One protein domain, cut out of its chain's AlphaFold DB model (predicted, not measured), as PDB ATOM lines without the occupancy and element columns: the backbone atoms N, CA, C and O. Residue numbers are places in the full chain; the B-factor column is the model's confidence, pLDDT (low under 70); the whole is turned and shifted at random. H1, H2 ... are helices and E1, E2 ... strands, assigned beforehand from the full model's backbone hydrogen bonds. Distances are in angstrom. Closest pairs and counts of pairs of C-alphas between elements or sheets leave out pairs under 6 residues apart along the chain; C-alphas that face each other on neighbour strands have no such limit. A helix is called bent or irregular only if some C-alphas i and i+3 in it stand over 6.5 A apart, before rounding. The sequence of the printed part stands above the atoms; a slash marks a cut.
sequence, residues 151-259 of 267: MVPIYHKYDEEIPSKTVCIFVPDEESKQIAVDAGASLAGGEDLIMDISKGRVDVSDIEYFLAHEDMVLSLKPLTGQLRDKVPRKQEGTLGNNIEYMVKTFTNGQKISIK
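Overview. This is residues 151 to 259 of the 267 residues of the protein "39S ribosomal protein L1, mitochondrial" of Lepeophtheirus salmonis (UniProt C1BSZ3). A small wall of three short parallel strands, in the order E2, E1, E3, has two helices, H1 and H5, side by side over one face. H2 and H4 touch each other and only graze this sheet, while E4, beside a short stretch at the start of the printed part, lies farthest from the centre. The 109 printed residues hold five named helices and four named strands, in the order E1, H1, E2, H2, E3, H3, H4, H5, E4, and the class is mixed, helices and strands. The whole is compact and rounded, with a radius of gyration of the C-alphas of 13.4 A and spans of 38 by 34 by 24 A.

Arrangement. The inner strand E1, residues 167 to 170, is parallel to E3, residues 209 to 212, at 22 degrees, with N 211 and O 168 2.8 A apart, within hydrogen-bond range. E1 is also parallel to E2, residues 187 to 189, at 2 degrees, with N 169 and O 187 2.9 A apart, within hydrogen-bond range. H1, residues 174 to 182, lies over E2 at a height over the sheet of 8.3 A and runs along the strands. H5, residues 243 to 252, lies over E1 and E3 at a height over the sheet of 9.5 A, also along the strands. H1 and H5, on the same face, form two layers with the sheet, helices on one face of it. They touch, closest at the C-alphas of Ala 180 and Glu 244, 5.9 A apart, at a shallow tilt of 25 degrees, the same way. E1, H1, E2 is a strand-helix-strand unit, two parallel neighbour strands with a helix between, and its crossover is right-handed. E2, H2, E3, with H2 at residues 191 to 198, is a split one, with E1 between its strands, also right-handed. H2 only grazes the sheet, with residues 191 to 194. It touches H4, residues 221 to 230, closest at the C-alphas of Ser 198 and Leu 223, 6.3 A apart, at a steep tilt of 64 degrees. H3, residues 214 to 217, is only just not on the sheet, with 4 pairs of C-alphas within 10 A. E4, residues 254 to 258, pairs with no named strand, but its residues 254 to 255 pair antiparallel with residues 151 to 152. Every O i to N i+4 pair is within hydrogen-bond range in H1, H2 and H5; H4 has 2 of 6, beside 3 of 7 O i to N i+3 pairs, and H3 is too short for an i+4 pair.

Along the chain. E1 begins at C-alpha 167, (3.945, 135.128, 10.583), and is 10.3 A long; E3 is 10.2 A. H1 is 12.6 A long, H2 10.4 A and H5 14.2 A. H4, 12.7 A, is irregular: C-alphas 226 and 229 are 9.1 A apart. E4, 12.5 A, ends at C-alpha 258, (-7.156, 154.212, 5.584).

Size, cuts and confidence. The C-alphas of Glu 174 and Lys 259, the two farthest apart, are 39.2 A apart. The printed part has no cut, and the link from H4 to H5, 12 residues, is long. Mean pLDDT of the printed part is 89.7; residues 160 to 162 are under 70.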
ATOM      1  N   MET A 151      -4.473 145.615  10.136       90.38
ATOM      2  CA  MET A 151      -4.922 144.281   9.745       90.38
ATOM      3  C   MET A 151      -6.332 144.035  10.290       90.38
ATOM      4  O   MET A 151      -6.592 144.283  11.470       90.38
ATOM      5  N   VAL A 152      -7.244 143.573   9.437       90.88
ATOM      6  CA  VAL A 152      -8.609 143.203   9.831       90.88
ATOM      7  C   VAL A 152      -8.779 141.691   9.705       90.88
ATOM      8  O   VAL A 152      -8.441 141.146   8.650       90.88
ATOM      9  N   PRO A 153      -9.288 141.008  10.749       89.75
ATOM     10  CA  PRO A 153      -9.502 139.569  10.702       89.75
ATOM     11  C   PRO A 153     -10.586 139.217   9.690       89.75
ATOM     12  O   PRO A 153     -11.632 139.864   9.617       89.75
ATOM     13  N   ILE A 154     -10.336 138.151   8.942       88.31
ATOM     14  CA  ILE A 154     -11.321 137.515   8.079       88.31
ATOM     15  C   ILE A 154     -11.687 136.186   8.740       88.31
ATOM     16  O   ILE A 154     -10.840 135.308   8.886       88.31
ATOM     17  N   TYR A 155     -12.942 136.064   9.176       86.94
ATOM     18  CA  TYR A 155     -13.432 134.863   9.861       86.94
ATOM     19  C   TYR A 155     -13.737 133.716   8.893       86.94
ATOM     20  O   TYR A 155     -13.509 132.557   9.219       86.94
ATOM     21  N   HIS A 156     -14.224 134.046   7.695       87.12
ATOM     22  CA  HIS A 156     -14.513 133.087   6.633       87.12
ATOM     23  C   HIS A 156     -13.448 133.216   5.555       87.12
ATOM     24  O   HIS A 156     -13.395 134.231   4.861       87.12
ATOM     25  N   LYS A 157     -12.564 132.221   5.474       77.38
ATOM     26  CA  LYS A 157     -11.455 132.217   4.519       77.38
ATOM     27  C   LYS A 157     -11.989 132.159   3.085       77.38
ATOM     28  O   LYS A 157     -13.036 131.567   2.842       77.38
ATOM     29  N   TYR A 158     -11.255 132.784   2.170       78.62
ATOM     30  CA  TYR A 158     -11.451 132.597   0.734       78.62
ATOM     31  C   TYR A 158     -10.746 131.312   0.298       78.62
ATOM     32  O   TYR A 158      -9.735 130.944   0.905       78.62
ATOM     33  N   ASP A 159     -11.270 130.656  -0.734       73.62
ATOM     34  CA  ASP A 159     -10.627 129.482  -1.319       73.62
ATOM     35  C   ASP A 159      -9.244 129.848  -1.901       73.62
ATOM     36  O   ASP A 159      -8.975 131.001  -2.245       73.62
ATOM     37  N   GLU A 160      -8.357 128.851  -1.921       61.66
ATOM     38  CA  GLU A 160      -6.888 128.852  -1.750       61.66
ATOM     39  C   GLU A 160      -6.010 129.677  -2.725       61.66
ATOM     40  O   GLU A 160      -4.792 129.511  -2.751       61.66
ATOM     41  N   GLU A 161      -6.560 130.610  -3.501       61.53
ATOM     42  CA  GLU A 161      -5.779 131.412  -4.461       61.53
ATOM     43  C   GLU A 161      -4.895 132.492  -3.802       61.53
ATOM     44  O   GLU A 161      -4.081 133.131  -4.473       61.53
ATOM     45  N   ILE A 162      -5.029 132.715  -2.489       66.62
ATOM     46  CA  ILE A 162      -4.254 133.724  -1.757       66.62
ATOM     47  C   ILE A 162      -3.114 133.035  -0.993       66.62
ATOM     48  O   ILE A 162      -3.393 132.233  -0.100       66.62
ATOM     49  N   PRO A 163      -1.836 133.371  -1.266       70.06
ATOM     50  CA  PRO A 163      -0.720 132.805  -0.522       70.06
ATOM     51  C   PRO A 163      -0.848 133.138   0.969       70.06
ATOM     52  O   PRO A 163      -1.079 134.290   1.352       70.06
ATOM     53  N   SER A 164      -0.693 132.118   1.815       76.00
ATOM     54  CA  SER A 164      -0.681 132.287   3.266       76.00
ATOM     55  C   SER A 164       0.503 133.152   3.684       76.00
ATOM     56  O   SER A 164       1.638 132.906   3.275       76.00
ATOM     57  N   LYS A 165       0.240 134.143   4.530       87.50
ATOM     58  CA  LYS A 165       1.256 135.071   5.028       87.50
ATOM     59  C   LYS A 165       2.145 134.375   6.051       87.50
ATOM     60  O   LYS A 165       1.640 133.699   6.947       87.50
ATOM     61  N   THR A 166       3.454 134.578   5.954       92.12
ATOM     62  CA  THR A 166       4.417 134.068   6.936       92.12
ATOM     63  C   THR A 166       4.431 134.974   8.164       92.12
ATOM     64  O   THR A 166       4.725 136.173   8.089       92.12
ATOM     65  N   VAL A 167       4.079 134.400   9.314       94.31
ATOM     66  CA  VAL A 167       3.945 135.128  10.583       94.31
ATOM     67  C   VAL A 167       4.928 134.563  11.599       94.31
ATOM     68  O   VAL A 167       4.937 133.360  11.867       94.31
ATOM     69  N   CYS A 168       5.733 135.449  12.180       94.81
ATOM     70  CA  CYS A 168       6.630 135.154  13.290       94.81
ATOM     71  C   CYS A 168       6.127 135.847  14.556       94.81
ATOM     72  O   CYS A 168       5.744 137.018  14.498       94.81
ATOM     73  N   ILE A 169       6.126 135.153  15.694       95.50
ATOM     74  CA  ILE A 169       5.653 135.712  16.963       95.50
ATOM     75  C   ILE A 169       6.636 135.508  18.114       95.50
ATOM     76  O   ILE A 169       7.166 134.416  18.326       95.50
ATOM     77  N   PHE A 170       6.839 136.584  18.874       95.44
ATOM     78  CA  PHE A 170       7.680 136.614  20.062       95.44
ATOM     79  C   PHE A 170       6.854 136.454  21.335       95.44
ATOM     80  O   PHE A 170       5.968 137.268  21.614       95.44
ATOM     81  N   VAL A 171       7.159 135.416  22.105       95.31
ATOM     82  CA  VAL A 171       6.373 134.979  23.265       95.31
ATOM     83  C   VAL A 171       7.313 134.576  24.409       95.31
ATOM     84  O   VAL A 171       8.322 133.933  24.123       95.31
ATOM     85  N   PRO A 172       7.021 134.933  25.674       91.81
ATOM     86  CA  PRO A 172       7.868 134.557  26.808       91.81
ATOM     87  C   PRO A 172       7.688 133.087  27.228       91.81
ATOM     88  O   PRO A 172       8.679 132.405  27.468       91.81
ATOM     89  N   ASP A 173       6.447 132.592  27.280       93.19
ATOM     90  CA  ASP A 173       6.122 131.266  27.820       93.19
ATOM     91  C   ASP A 173       6.098 130.162  26.754       93.19
ATOM     92  O   ASP A 173       5.699 130.375  25.602       93.19
ATOM     93  N   GLU A 174       6.432 128.937  27.163       92.25
ATOM     94  CA  GLU A 174       6.370 127.757  26.293       92.25
ATOM     95  C   GLU A 174       4.932 127.339  25.948       92.25
ATOM     96  O   GLU A 174       4.672 126.923  24.819       92.25
ATOM     97  N   GLU A 175       3.975 127.498  26.868       93.31
ATOM     98  CA  GLU A 175       2.555 127.202  26.610       93.31
ATOM     99  C   GLU A 175       2.002 128.111  25.506       93.31
ATOM    100  O   GLU A 175       1.443 127.667  24.503       93.31
ATOM    101  N   SER A 176       2.257 129.408  25.645       92.88
ATOM    102  CA  SER A 176       1.875 130.432  24.679       92.88
ATOM    103  C   SER A 176       2.544 130.224  23.308       92.88
ATOM    104  O   SER A 176       1.965 130.557  22.269       92.88
ATOM    105  N   LYS A 177       3.743 129.624  23.278       94.56
ATOM    106  CA  LYS A 177       4.422 129.210  22.041       94.56
ATOM    107  C   LYS A 177       3.679 128.068  21.340       94.56
ATOM    108  O   LYS A 177       3.542 128.122  20.121       94.56
ATOM    109  N   GLN A 178       3.174 127.075  22.075       94.50
ATOM    110  CA  GLN A 178       2.363 125.994  21.493       94.50
ATOM    111  C   GLN A 178       1.061 126.546  20.904       94.50
ATOM    112  O   GLN A 178       0.771 126.302  19.735       94.50
ATOM    113  N   ILE A 179       0.366 127.420  21.644       95.00
ATOM    114  CA  ILE A 179      -0.860 128.090  21.174       95.00
ATOM    115  C   ILE A 179      -0.614 128.865  19.869       95.00
ATOM    116  O   ILE A 179      -1.449 128.859  18.964       95.00
ATOM    117  N   ALA A 180       0.531 129.540  19.749       94.56
ATOM    118  CA  ALA A 180       0.896 130.252  18.529       94.56
ATOM    119  C   ALA A 180       1.088 129.318  17.324       94.56
ATOM    120  O   ALA A 180       0.630 129.638  16.225       94.56
ATOM    121  N   VAL A 181       1.765 128.184  17.522       94.50
ATOM    122  CA  VAL A 181       1.992 127.182  16.470       94.50
ATOM    123  C   VAL A 181       0.662 126.564  16.036       94.50
ATOM    124  O   VAL A 181       0.377 126.527  14.839       94.50
ATOM    125  N   ASP A 182      -0.197 126.207  16.990       94.25
ATOM    126  CA  ASP A 182      -1.534 125.658  16.725       94.25
ATOM    127  C   ASP A 182      -2.439 126.658  15.987       94.25
ATOM    128  O   ASP A 182      -3.260 126.287  15.146       94.25
ATOM    129  N   ALA A 183      -2.268 127.957  16.251       91.25
ATOM    130  CA  ALA A 183      -2.975 129.025  15.549       91.25
ATOM    131  C   ALA A 183      -2.485 129.249  14.101       91.25
ATOM    132  O   ALA A 183      -3.129 129.999  13.358       91.25
ATOM    133  N   GLY A 184      -1.385 128.606  13.692       90.50
ATOM    134  CA  GLY A 184      -0.813 128.688  12.347       90.50
ATOM    135  C   GLY A 184       0.313 129.713  12.196       90.50
ATOM    136  O   GLY A 184       0.478 130.270  11.108       90.50
ATOM    137  N   ALA A 185       1.065 130.005  13.262       93.06
ATOM    138  CA  ALA A 185       2.306 130.771  13.152       93.06
ATOM    139  C   ALA A 185       3.406 129.915  12.503       93.06
ATOM    140  O   ALA A 185       3.582 128.750  12.852       93.06
ATOM    141  N   SER A 186       4.181 130.503  11.591       93.00
ATOM    142  CA  SER A 186       5.304 129.809  10.943       93.00
ATOM    143  C   SER A 186       6.481 129.629  11.900       93.00
ATOM    144  O   SER A 186       7.176 128.619  11.853       93.00
ATOM    145  N   LEU A 187       6.709 130.624  12.762       92.62
ATOM    146  CA  LEU A 187       7.784 130.615  13.743       92.62
ATOM    147  C   LEU A 187       7.306 131.258  15.044       92.62
ATOM    148  O   LEU A 187       6.743 132.352  15.040       92.62
ATOM    149  N   ALA A 188       7.549 130.582  16.159       94.50
ATOM    150  CA  ALA A 188       7.245 131.084  17.490       94.50
ATOM    151  C   ALA A 188       8.470 130.893  18.386       94.50
ATOM    152  O   ALA A 188       9.083 129.822  18.386       94.50
ATOM    153  N   GLY A 189       8.844 131.915  19.151       92.69
ATOM    154  CA  GLY A 189       9.995 131.825  20.046       92.69
ATOM    155  C   GLY A 189      10.098 132.988  21.021       92.69
ATOM    156  O   GLY A 189       9.440 134.007  20.851       92.69
ATOM    157  N   GLY A 190      10.922 132.814  22.051       91.44
ATOM    158  CA  GLY A 190      11.191 133.839  23.055       91.44
ATOM    159  C   GLY A 190      12.491 134.587  22.784       91.44
ATOM    160  O   GLY A 190      12.769 135.002  21.657       91.44
ATOM    161  N   GLU A 191      13.308 134.743  23.822       91.50
ATOM    162  CA  GLU A 191      14.602 135.433  23.737       91.50
ATOM    163  C   GLU A 191      15.613 134.706  22.839       91.50
ATOM    164  O   GLU A 191      16.383 135.355  22.130       91.50
ATOM    165  N   ASP A 192      15.558 133.374  22.782       92.00
ATOM    166  CA  ASP A 192      16.439 132.571  21.926       92.00
ATOM    167  C   ASP A 192      16.289 132.949  20.450       92.00
ATOM    168  O   ASP A 192      17.270 133.187  19.742       92.00
ATOM    169  N   LEU A 193      15.040 133.100  20.001       92.31
ATOM    170  CA  LEU A 193      14.735 133.475  18.627       92.31
ATOM    171  C   LEU A 193      15.192 134.908  18.328       92.31
ATOM    172  O   LEU A 193      15.694 135.197  17.241       92.31
ATOM    173  N   ILE A 194      15.071 135.803  19.309       92.62
ATOM    174  CA  ILE A 194      15.581 137.173  19.213       92.62
ATOM    175  C   ILE A 194      17.103 137.158  19.018       92.62
ATOM    176  O   ILE A 194      17.632 137.882  18.170       92.62
ATOM    177  N   MET A 195      17.822 136.314  19.756       91.81
ATOM    178  CA  MET A 195      19.270 136.174  19.605       91.81
ATOM    179  C   MET A 195      19.667 135.574  18.252       91.81
ATOM    180  O   MET A 195      20.666 136.006  17.670       91.81
ATOM    181  N   ASP A 196      18.906 134.611  17.741       92.25
ATOM    182  CA  ASP A 196      19.171 133.983  16.445       92.25
ATOM    183  C   ASP A 196      18.961 134.945  15.274       92.25
ATOM    184  O   ASP A 196      19.800 134.997  14.368       92.25
ATOM    185  N   ILE A 197      17.914 135.772  15.331       92.75
ATOM    186  CA  ILE A 197      17.684 136.846  14.356       92.75
ATOM    187  C   ILE A 197      18.793 137.901  14.469       92.75
ATOM    188  O   ILE A 197      19.380 138.290  13.460       92.75
ATOM    189  N   SER A 198      19.168 138.291  15.693       90.56
ATOM    190  CA  SER A 198      20.260 139.244  15.939       90.56
ATOM    191  C   SER A 198      21.586 138.784  15.317       90.56
ATOM    192  O   SER A 198      22.302 139.577  14.706       90.56
ATOM    193  N   LYS A 199      21.877 137.480  15.381       91.31
ATOM    194  CA  LYS A 199      23.062 136.863  14.760       91.31
ATOM    195  C   LYS A 199      22.927 136.623  13.250       91.31
ATOM    196  O   LYS A 199      23.914 136.236  12.633       91.31
ATOM    197  N   GLY A 200      21.745 136.828  12.668       88.00
ATOM    198  CA  GLY A 200      21.481 136.603  11.245       88.00
ATOM    199  C   GLY A 200      21.361 135.128  10.857       88.00
ATOM    200  O   GLY A 200      21.670 134.779   9.725       88.00
ATOM    201  N   ARG A 201      20.957 134.249  11.786       88.94
ATOM    202  CA  ARG A 201      20.689 132.827  11.482       88.94
ATOM    203  C   ARG A 201      19.334 132.613  10.814       88.94
ATOM    204  O   ARG A 201      19.136 131.595  10.163       88.94
ATOM    205  N   VAL A 202      18.408 133.543  11.033       87.56
ATOM    206  CA  VAL A 202      17.052 133.524  10.486       87.56
ATOM    207  C   VAL A 202      16.909 134.678   9.506       87.56
ATOM    208  O   VAL A 202      17.170 135.832   9.860       87.56
ATOM    209  N   ASP A 203      16.456 134.369   8.295       85.81
ATOM    210  CA  ASP A 203      16.249 135.365   7.252       85.81
ATOM    211  C   ASP A 203      14.979 136.185   7.512       85.81
ATOM    212  O   ASP A 203      13.845 135.714   7.442       85.81
ATOM    213  N   VAL A 204      15.170 137.474   7.798       87.12
ATOM    214  CA  VAL A 204      14.090 138.449   8.059       87.12
ATOM    215  C   VAL A 204      13.262 138.756   6.797       87.12
ATOM    216  O   VAL A 204      12.151 139.292   6.877       87.12
ATOM    217  N   SER A 205      13.806 138.450   5.619       87.00
ATOM    218  CA  SER A 205      13.176 138.716   4.321       87.00
ATOM    219  C   SER A 205      11.976 137.810   4.057       87.00
ATOM    220  O   SER A 205      10.973 138.299   3.540       87.00
ATOM    221  N   ASP A 206      12.055 136.544   4.471       88.12
ATOM    222  CA  ASP A 206      11.032 135.523   4.206       88.12
ATOM    223  C   ASP A 206       9.799 135.681   5.101       88.12
ATOM    224  O   ASP A 206       8.715 135.182   4.795       88.12
ATOM    225  N   ILE A 207       9.955 136.399   6.214       91.38
ATOM    226  CA  ILE A 207       8.893 136.664   7.181       91.38
ATOM    227  C   ILE A 207       8.216 137.990   6.831       91.38
ATOM    228  O   ILE A 207       8.839 139.059   6.848       91.38
ATOM    229  N   GLU A 208       6.915 137.952   6.557       90.75
ATOM    230  CA  GLU A 208       6.143 139.159   6.260       90.75
ATOM    231  C   GLU A 208       5.819 139.969   7.521       90.75
ATOM    232  O   GLU A 208       6.069 141.180   7.551       90.75
ATOM    233  N   TYR A 209       5.293 139.310   8.559       93.50
ATOM    234  CA  TYR A 209       4.819 139.972   9.778       93.50
ATOM    235  C   TYR A 209       5.513 139.439  11.028       93.50
ATOM    236  O   TYR A 209       5.593 138.232  11.249       93.50
ATOM    237  N   PHE A 210       5.940 140.369  11.881       94.44
ATOM    238  CA  PHE A 210       6.434 140.084  13.222       94.44
ATOM    239  C   PHE A 210       5.397 140.542  14.245       94.44
ATOM    240  O   PHE A 210       4.927 141.682  14.210       94.44
ATOM    241  N   LEU A 211       5.045 139.643  15.155       95.00
ATOM    242  CA  LEU A 211       4.111 139.857  16.252       95.00
ATOM    243  C   LEU A 211       4.834 139.693  17.583       95.00
ATOM    244  O   LEU A 211       5.842 138.995  17.666       95.00
ATOM    245  N   ALA A 212       4.319 140.315  18.637       95.38
ATOM    246  CA  ALA A 212       4.898 140.174  19.967       95.38
ATOM    247  C   ALA A 212       3.846 140.211  21.076       95.38
ATOM    248  O   ALA A 212       2.830 140.903  20.960       95.38
ATOM    249  N   HIS A 213       4.140 139.498  22.163       95.19
ATOM    250  CA  HIS A 213       3.464 139.661  23.446       95.19
ATOM    251  C   HIS A 213       3.881 140.980  24.127       95.19
ATOM    252  O   HIS A 213       5.011 141.440  23.929       95.19
ATOM    253  N   GLU A 214       3.007 141.593  24.939       92.81
ATOM    254  CA  GLU A 214       3.306 142.871  25.616       92.81
ATOM    255  C   GLU A 214       4.539 142.786  26.536       92.81
ATOM    256  O   GLU A 214       5.317 143.740  26.605       92.81
ATOM    257  N   ASP A 215       4.787 141.631  27.154       92.19
ATOM    258  CA  ASP A 215       5.938 141.442  28.053       92.19
ATOM    259  C   ASP A 215       7.281 141.421  27.307       92.19
ATOM    260  O   ASP A 215       8.310 141.850  27.831       92.19
ATOM    261  N   MET A 216       7.274 141.005  26.037       91.38
ATOM    262  CA  MET A 216       8.484 140.863  25.216       91.38
ATOM    263  C   MET A 216       8.890 142.163  24.509       91.38
ATOM    264  O   MET A 216       9.869 142.208  23.771       91.38
ATOM    265  N   VAL A 217       8.188 143.274  24.742       90.44
ATOM    266  CA  VAL A 217       8.496 144.561  24.090       90.44
ATOM    267  C   VAL A 217       9.913 145.041  24.404       90.44
ATOM    268  O   VAL A 217      10.581 145.635  23.554       90.44
ATOM    269  N   LEU A 218      10.384 144.811  25.631       90.94
ATOM    270  CA  LEU A 218      11.693 145.286  26.072       90.94
ATOM    271  C   LEU A 218      12.842 144.483  25.453       90.94
ATOM    272  O   LEU A 218      13.855 145.086  25.086       90.94
ATOM    273  N   SER A 219      12.666 143.171  25.283       90.19
ATOM    274  CA  SER A 219      13.661 142.271  24.687       90.19
ATOM    275  C   SER A 219      13.799 142.455  23.170       90.19
ATOM    276  O   SER A 219      14.829 142.099  22.605       90.19
ATOM    277  N   LEU A 220      12.834 143.109  22.506       90.88
ATOM    278  CA  LEU A 220      12.866 143.399  21.063       90.88
ATOM    279  C   LEU A 220      13.703 144.620  20.658       90.88
ATOM    280  O   LEU A 220      13.998 144.798  19.474       90.88
ATOM    281  N   LYS A 221      14.124 145.462  21.610       90.19
ATOM    282  CA  LYS A 221      14.989 146.628  21.344       90.19
ATOM    283  C   LYS A 221      16.215 146.330  20.456       90.19
ATOM    284  O   LYS A 221      16.419 147.099  19.514       90.19
ATOM    285  N   PRO A 222      17.010 145.260  20.676       89.31
ATOM    286  CA  PRO A 222      18.139 144.920  19.803       89.31
ATOM    287  C   PRO A 222      17.751 144.647  18.342       89.31
ATOM    288  O   PRO A 222      18.543 144.932  17.448       89.31
ATOM    289  N   LEU A 223      16.534 144.164  18.069       89.88
ATOM    290  CA  LEU A 223      16.084 143.835  16.708       89.88
ATOM    291  C   LEU A 223      15.607 145.043  15.904       89.88
ATOM    292  O   LEU A 223      15.420 144.940  14.691       89.88
ATOM    293  N   THR A 224      15.415 146.194  16.548       89.00
ATOM    294  CA  THR A 224      14.853 147.389  15.899       89.00
ATOM    295  C   THR A 224      15.630 147.816  14.651       89.00
ATOM    296  O   THR A 224      15.022 148.193  13.651       89.00
ATOM    297  N   GLY A 225      16.963 147.687  14.664       88.31
ATOM    298  CA  GLY A 225      17.810 147.999  13.509       88.31
ATOM    299  C   GLY A 225      17.674 147.015  12.340       88.31
ATOM    300  O   GLY A 225      17.775 147.425  11.183       88.31
ATOM    301  N   GLN A 226      17.416 145.736  12.627       88.94
ATOM    302  CA  GLN A 226      17.284 144.679  11.618       88.94
ATOM    303  C   GLN A 226      15.885 144.652  10.997       88.94
ATOM    304  O   GLN A 226      15.753 144.577   9.779       88.94
ATOM    305  N   LEU A 227      14.842 144.771  11.824       89.44
ATOM    306  CA  LEU A 227      13.443 144.722  11.387       89.44
ATOM    307  C   LEU A 227      12.972 146.025  10.715       89.44
ATOM    308  O   LEU A 227      12.047 145.990   9.902       89.44
ATOM    309  N   ARG A 228      13.600 147.171  11.033       88.81
ATOM    310  CA  ARG A 228      13.266 148.518  10.525       88.81
ATOM    311  C   ARG A 228      11.779 148.865  10.687       88.81
ATOM    312  O   ARG A 228      11.347 149.242  11.774       88.81
ATOM    313  N   ASP A 229      10.998 148.731   9.618       87.38
ATOM    314  CA  ASP A 229       9.572 149.066   9.585       87.38
ATOM    315  C   ASP A 229       8.684 147.913  10.068       87.38
ATOM    316  O   ASP A 229       7.549 148.151  10.465       87.38
ATOM    317  N   LYS A 230       9.200 146.676  10.102       89.56
ATOM    318  CA  LYS A 230       8.454 145.482  10.535       89.56
ATOM    319  C   LYS A 230       8.459 145.270  12.058       89.56
ATOM    320  O   LYS A 230       8.075 144.207  12.534       89.56
ATOM    321  N   VAL A 231       8.943 146.242  12.835       91.50
ATOM    322  CA  VAL A 231       8.991 146.144  14.302       91.50
ATOM    323  C   VAL A 231       7.562 146.143  14.866       91.50
ATOM    324  O   VAL A 231       6.795 147.040  14.512       91.50
ATOM    325  N   PRO A 232       7.208 145.219  15.782       92.69
ATOM    326  CA  PRO A 232       5.886 145.191  16.401       92.69
ATOM    327  C   PRO A 232       5.528 146.512  17.104       92.69
ATOM    328  O   PRO A 232       6.286 147.027  17.930       92.69
ATOM    329  N   ARG A 233       4.351 147.070  16.797       91.12
ATOM    330  CA  ARG A 233       3.826 148.330  17.344       91.12
ATOM    331  C   ARG A 233       2.376 148.161  17.776       91.12
ATOM    332  O   ARG A 233       1.539 147.631  17.049       91.12
ATOM    333  N   LYS A 234       2.028 148.763  18.917       88.88
ATOM    334  CA  LYS A 234       0.647 148.763  19.431       88.88
ATOM    335  C   LYS A 234      -0.352 149.444  18.486       88.88
ATOM    336  O   LYS A 234      -1.508 149.046  18.428       88.88
ATOM    337  N   GLN A 235       0.088 150.452  17.727       85.00
ATOM    338  CA  GLN A 235      -0.768 151.179  16.780       85.00
ATOM    339  C   GLN A 235      -1.219 150.314  15.596       85.00
ATOM    340  O   GLN A 235      -2.347 150.457  15.135       85.00
ATOM    341  N   GLU A 236      -0.363 149.401  15.139       85.44
ATOM    342  CA  GLU A 236      -0.632 148.519  13.996       85.44
ATOM    343  C   GLU A 236      -1.385 147.245  14.408       85.44
ATOM    344  O   GLU A 236      -1.883 146.506  13.560       85.44
ATOM    345  N   GLY A 237      -1.511 147.003  15.719       87.88
ATOM    346  CA  GLY A 237      -2.128 145.800  16.273       87.88
ATOM    347  C   GLY A 237      -1.225 144.566  16.231       87.88
ATOM    348  O   GLY A 237      -1.720 143.462  16.426       87.88
ATOM    349  N   THR A 238       0.079 144.739  15.991       92.56
ATOM    350  CA  THR A 238       1.088 143.662  16.005       92.56
ATOM    351  C   THR A 238       1.606 143.337  17.411       92.56
ATOM    352  O   THR A 238       2.361 142.386  17.588       92.56
ATOM    353  N   LEU A 239       1.173 144.102  18.417       93.88
ATOM    354  CA  LEU A 239       1.490 143.910  19.831       93.88
ATOM    355  C   LEU A 239       0.207 143.734  20.652       93.88
ATOM    356  O   LEU A 239      -0.681 144.592  20.573       93.88
ATOM    357  N   GLY A 240       0.129 142.677  21.460       92.31
ATOM    358  CA  GLY A 240      -1.011 142.419  22.340       92.31
ATOM    359  C   GLY A 240      -0.885 141.126  23.147       92.31
ATOM    360  O   GLY A 240       0.081 140.387  23.000       92.31
ATOM    361  N   ASN A 241      -1.888 140.861  23.989       93.00
ATOM    362  CA  ASN A 241      -1.872 139.731  24.931       93.00
ATOM    363  C   ASN A 241      -2.551 138.473  24.366       93.00
ATOM    364  O   ASN A 241      -2.157 137.353  24.667       93.00
ATOM    365  N   ASN A 242      -3.555 138.640  23.497       93.38
ATOM    366  CA  ASN A 242      -4.264 137.518  22.876       93.38
ATOM    367  C   ASN A 242      -3.521 137.002  21.639       93.38
ATOM    368  O   ASN A 242      -3.809 137.406  20.508       93.38
ATOM    369  N   ILE A 243      -2.601 136.072  21.872       93.31
ATOM    370  CA  ILE A 243      -1.727 135.473  20.858       93.31
ATOM    371  C   ILE A 243      -2.522 134.763  19.759       93.31
ATOM    372  O   ILE A 243      -2.339 135.060  18.579       93.31
ATOM    373  N   GLU A 244      -3.450 133.881  20.132       93.50
ATOM    374  CA  GLU A 244      -4.228 133.084  19.178       93.50
ATOM    375  C   GLU A 244      -5.003 133.972  18.191       93.50
ATOM    376  O   GLU A 244      -4.948 133.789  16.972       93.50
ATOM    377  N   TYR A 245      -5.692 134.987  18.720       92.69
ATOM    378  CA  TYR A 245      -6.452 135.939  17.916       92.69
ATOM    379  C   TYR A 245      -5.543 136.745  16.985       92.69
ATOM    380  O   TYR A 245      -5.885 136.954  15.819       92.69
ATOM    381  N   MET A 246      -4.383 137.190  17.477       93.31
ATOM    382  CA  MET A 246      -3.424 137.942  16.671       93.31
ATOM    383  C   MET A 246      -2.884 137.090  15.526       93.31
ATOM    384  O   MET A 246      -2.994 137.503  14.374       93.31
ATOM    385  N   VAL A 247      -2.383 135.888  15.808       93.81
ATOM    386  CA  VAL A 247      -1.853 134.988  14.774       93.81
ATOM    387  C   VAL A 247      -2.922 134.714  13.714       93.81
ATOM    388  O   VAL A 247      -2.701 135.016  12.543       93.81
ATOM    389  N   LYS A 248      -4.136 134.310  14.111       92.00
ATOM    390  CA  LYS A 248      -5.248 134.076  13.166       92.00
ATOM    391  C   LYS A 248      -5.590 135.309  12.322       92.00
ATOM    392  O   LYS A 248      -5.909 135.171  11.137       92.00
ATOM    393  N   THR A 249      -5.514 136.501  12.916       92.38
ATOM    394  CA  THR A 249      -5.762 137.776  12.229       92.38
ATOM    395  C   THR A 249      -4.691 138.080  11.190       92.38
ATOM    396  O   THR A 249      -5.027 138.558  10.114       92.38
ATOM    397  N   PHE A 250      -3.416 137.823  11.468       92.19
ATOM    398  CA  PHE A 250      -2.340 138.130  10.521       92.19
ATOM    399  C   PHE A 250      -2.146 137.043   9.462       92.19
ATOM    400  O   PHE A 250      -1.831 137.388   8.326       92.19
ATOM    401  N   THR A 251      -2.429 135.778   9.783       90.19
ATOM    402  CA  THR A 251      -2.382 134.671   8.817       90.19
ATOM    403  C   THR A 251      -3.488 134.793   7.766       90.19
ATOM    404  O   THR A 251      -3.215 134.652   6.577       90.19
ATOM    405  N   ASN A 252      -4.728 135.099   8.179       87.94
ATOM    406  CA  ASN A 252      -5.889 135.111   7.270       87.94
ATOM    407  C   ASN A 252      -6.420 136.515   6.938       87.94
ATOM    408  O   ASN A 252      -7.238 136.670   6.036       87.94
ATOM    409  N   GLY A 253      -6.046 137.539   7.703       88.62
ATOM    410  CA  GLY A 253      -6.660 138.860   7.592       88.62
ATOM    411  C   GLY A 253      -6.184 139.666   6.394       88.62
ATOM    412  O   GLY A 253      -5.187 139.357   5.738       88.62
ATOM    413  N   GLN A 254      -6.888 140.767   6.137       88.38
ATOM    414  CA  GLN A 254      -6.569 141.704   5.065       88.38
ATOM    415  C   GLN A 254      -6.003 143.002   5.638       88.38
ATOM    416  O   GLN A 254      -6.557 143.585   6.574       88.38
ATOM    417  N   LYS A 255      -4.914 143.495   5.035       89.69
ATOM    418  CA  LYS A 255      -4.356 144.802   5.384       89.69
ATOM    419  C   LYS A 255      -5.239 145.887   4.776       89.69
ATOM    420  O   LYS A 255      -5.373 145.969   3.554       89.69
ATOM    421  N   ILE A 256      -5.823 146.725   5.625       90.56
ATOM    422  CA  ILE A 256      -6.612 147.888   5.225       90.56
ATOM    423  C   ILE A 256      -5.777 149.140   5.461       90.56
ATOM    424  O   ILE A 256      -5.296 149.374   6.565       90.56
ATOM    425  N   SER A 257      -5.631 149.955   4.419       89.75
ATOM    426  CA  SER A 257      -4.991 151.267   4.502       89.75
ATOM    427  C   SER A 257      -6.052 152.354   4.432       89.75
ATOM    428  O   SER A 257      -6.710 152.535   3.401       89.75
ATOM    429  N   ILE A 258      -6.236 153.080   5.532       88.62
ATOM    430  CA  ILE A 258      -7.156 154.212   5.584       88.62
ATOM    431  C   ILE A 258      -6.378 155.444   5.161       88.62
ATOM    432  O   ILE A 258      -5.604 156.018   5.923       88.62
ATOM    433  N   LYS A 259      -6.595 155.876   3.924       84.62
ATOM    434  CA  LYS A 259      -5.968 157.085   3.398       84.62
ATOM    435  C   LYS A 259      -6.835 158.290   3.720       84.62
ATOM    436  O   LYS A 259      -8.035 158.304   3.441       84.62
TER     437      LYS A 259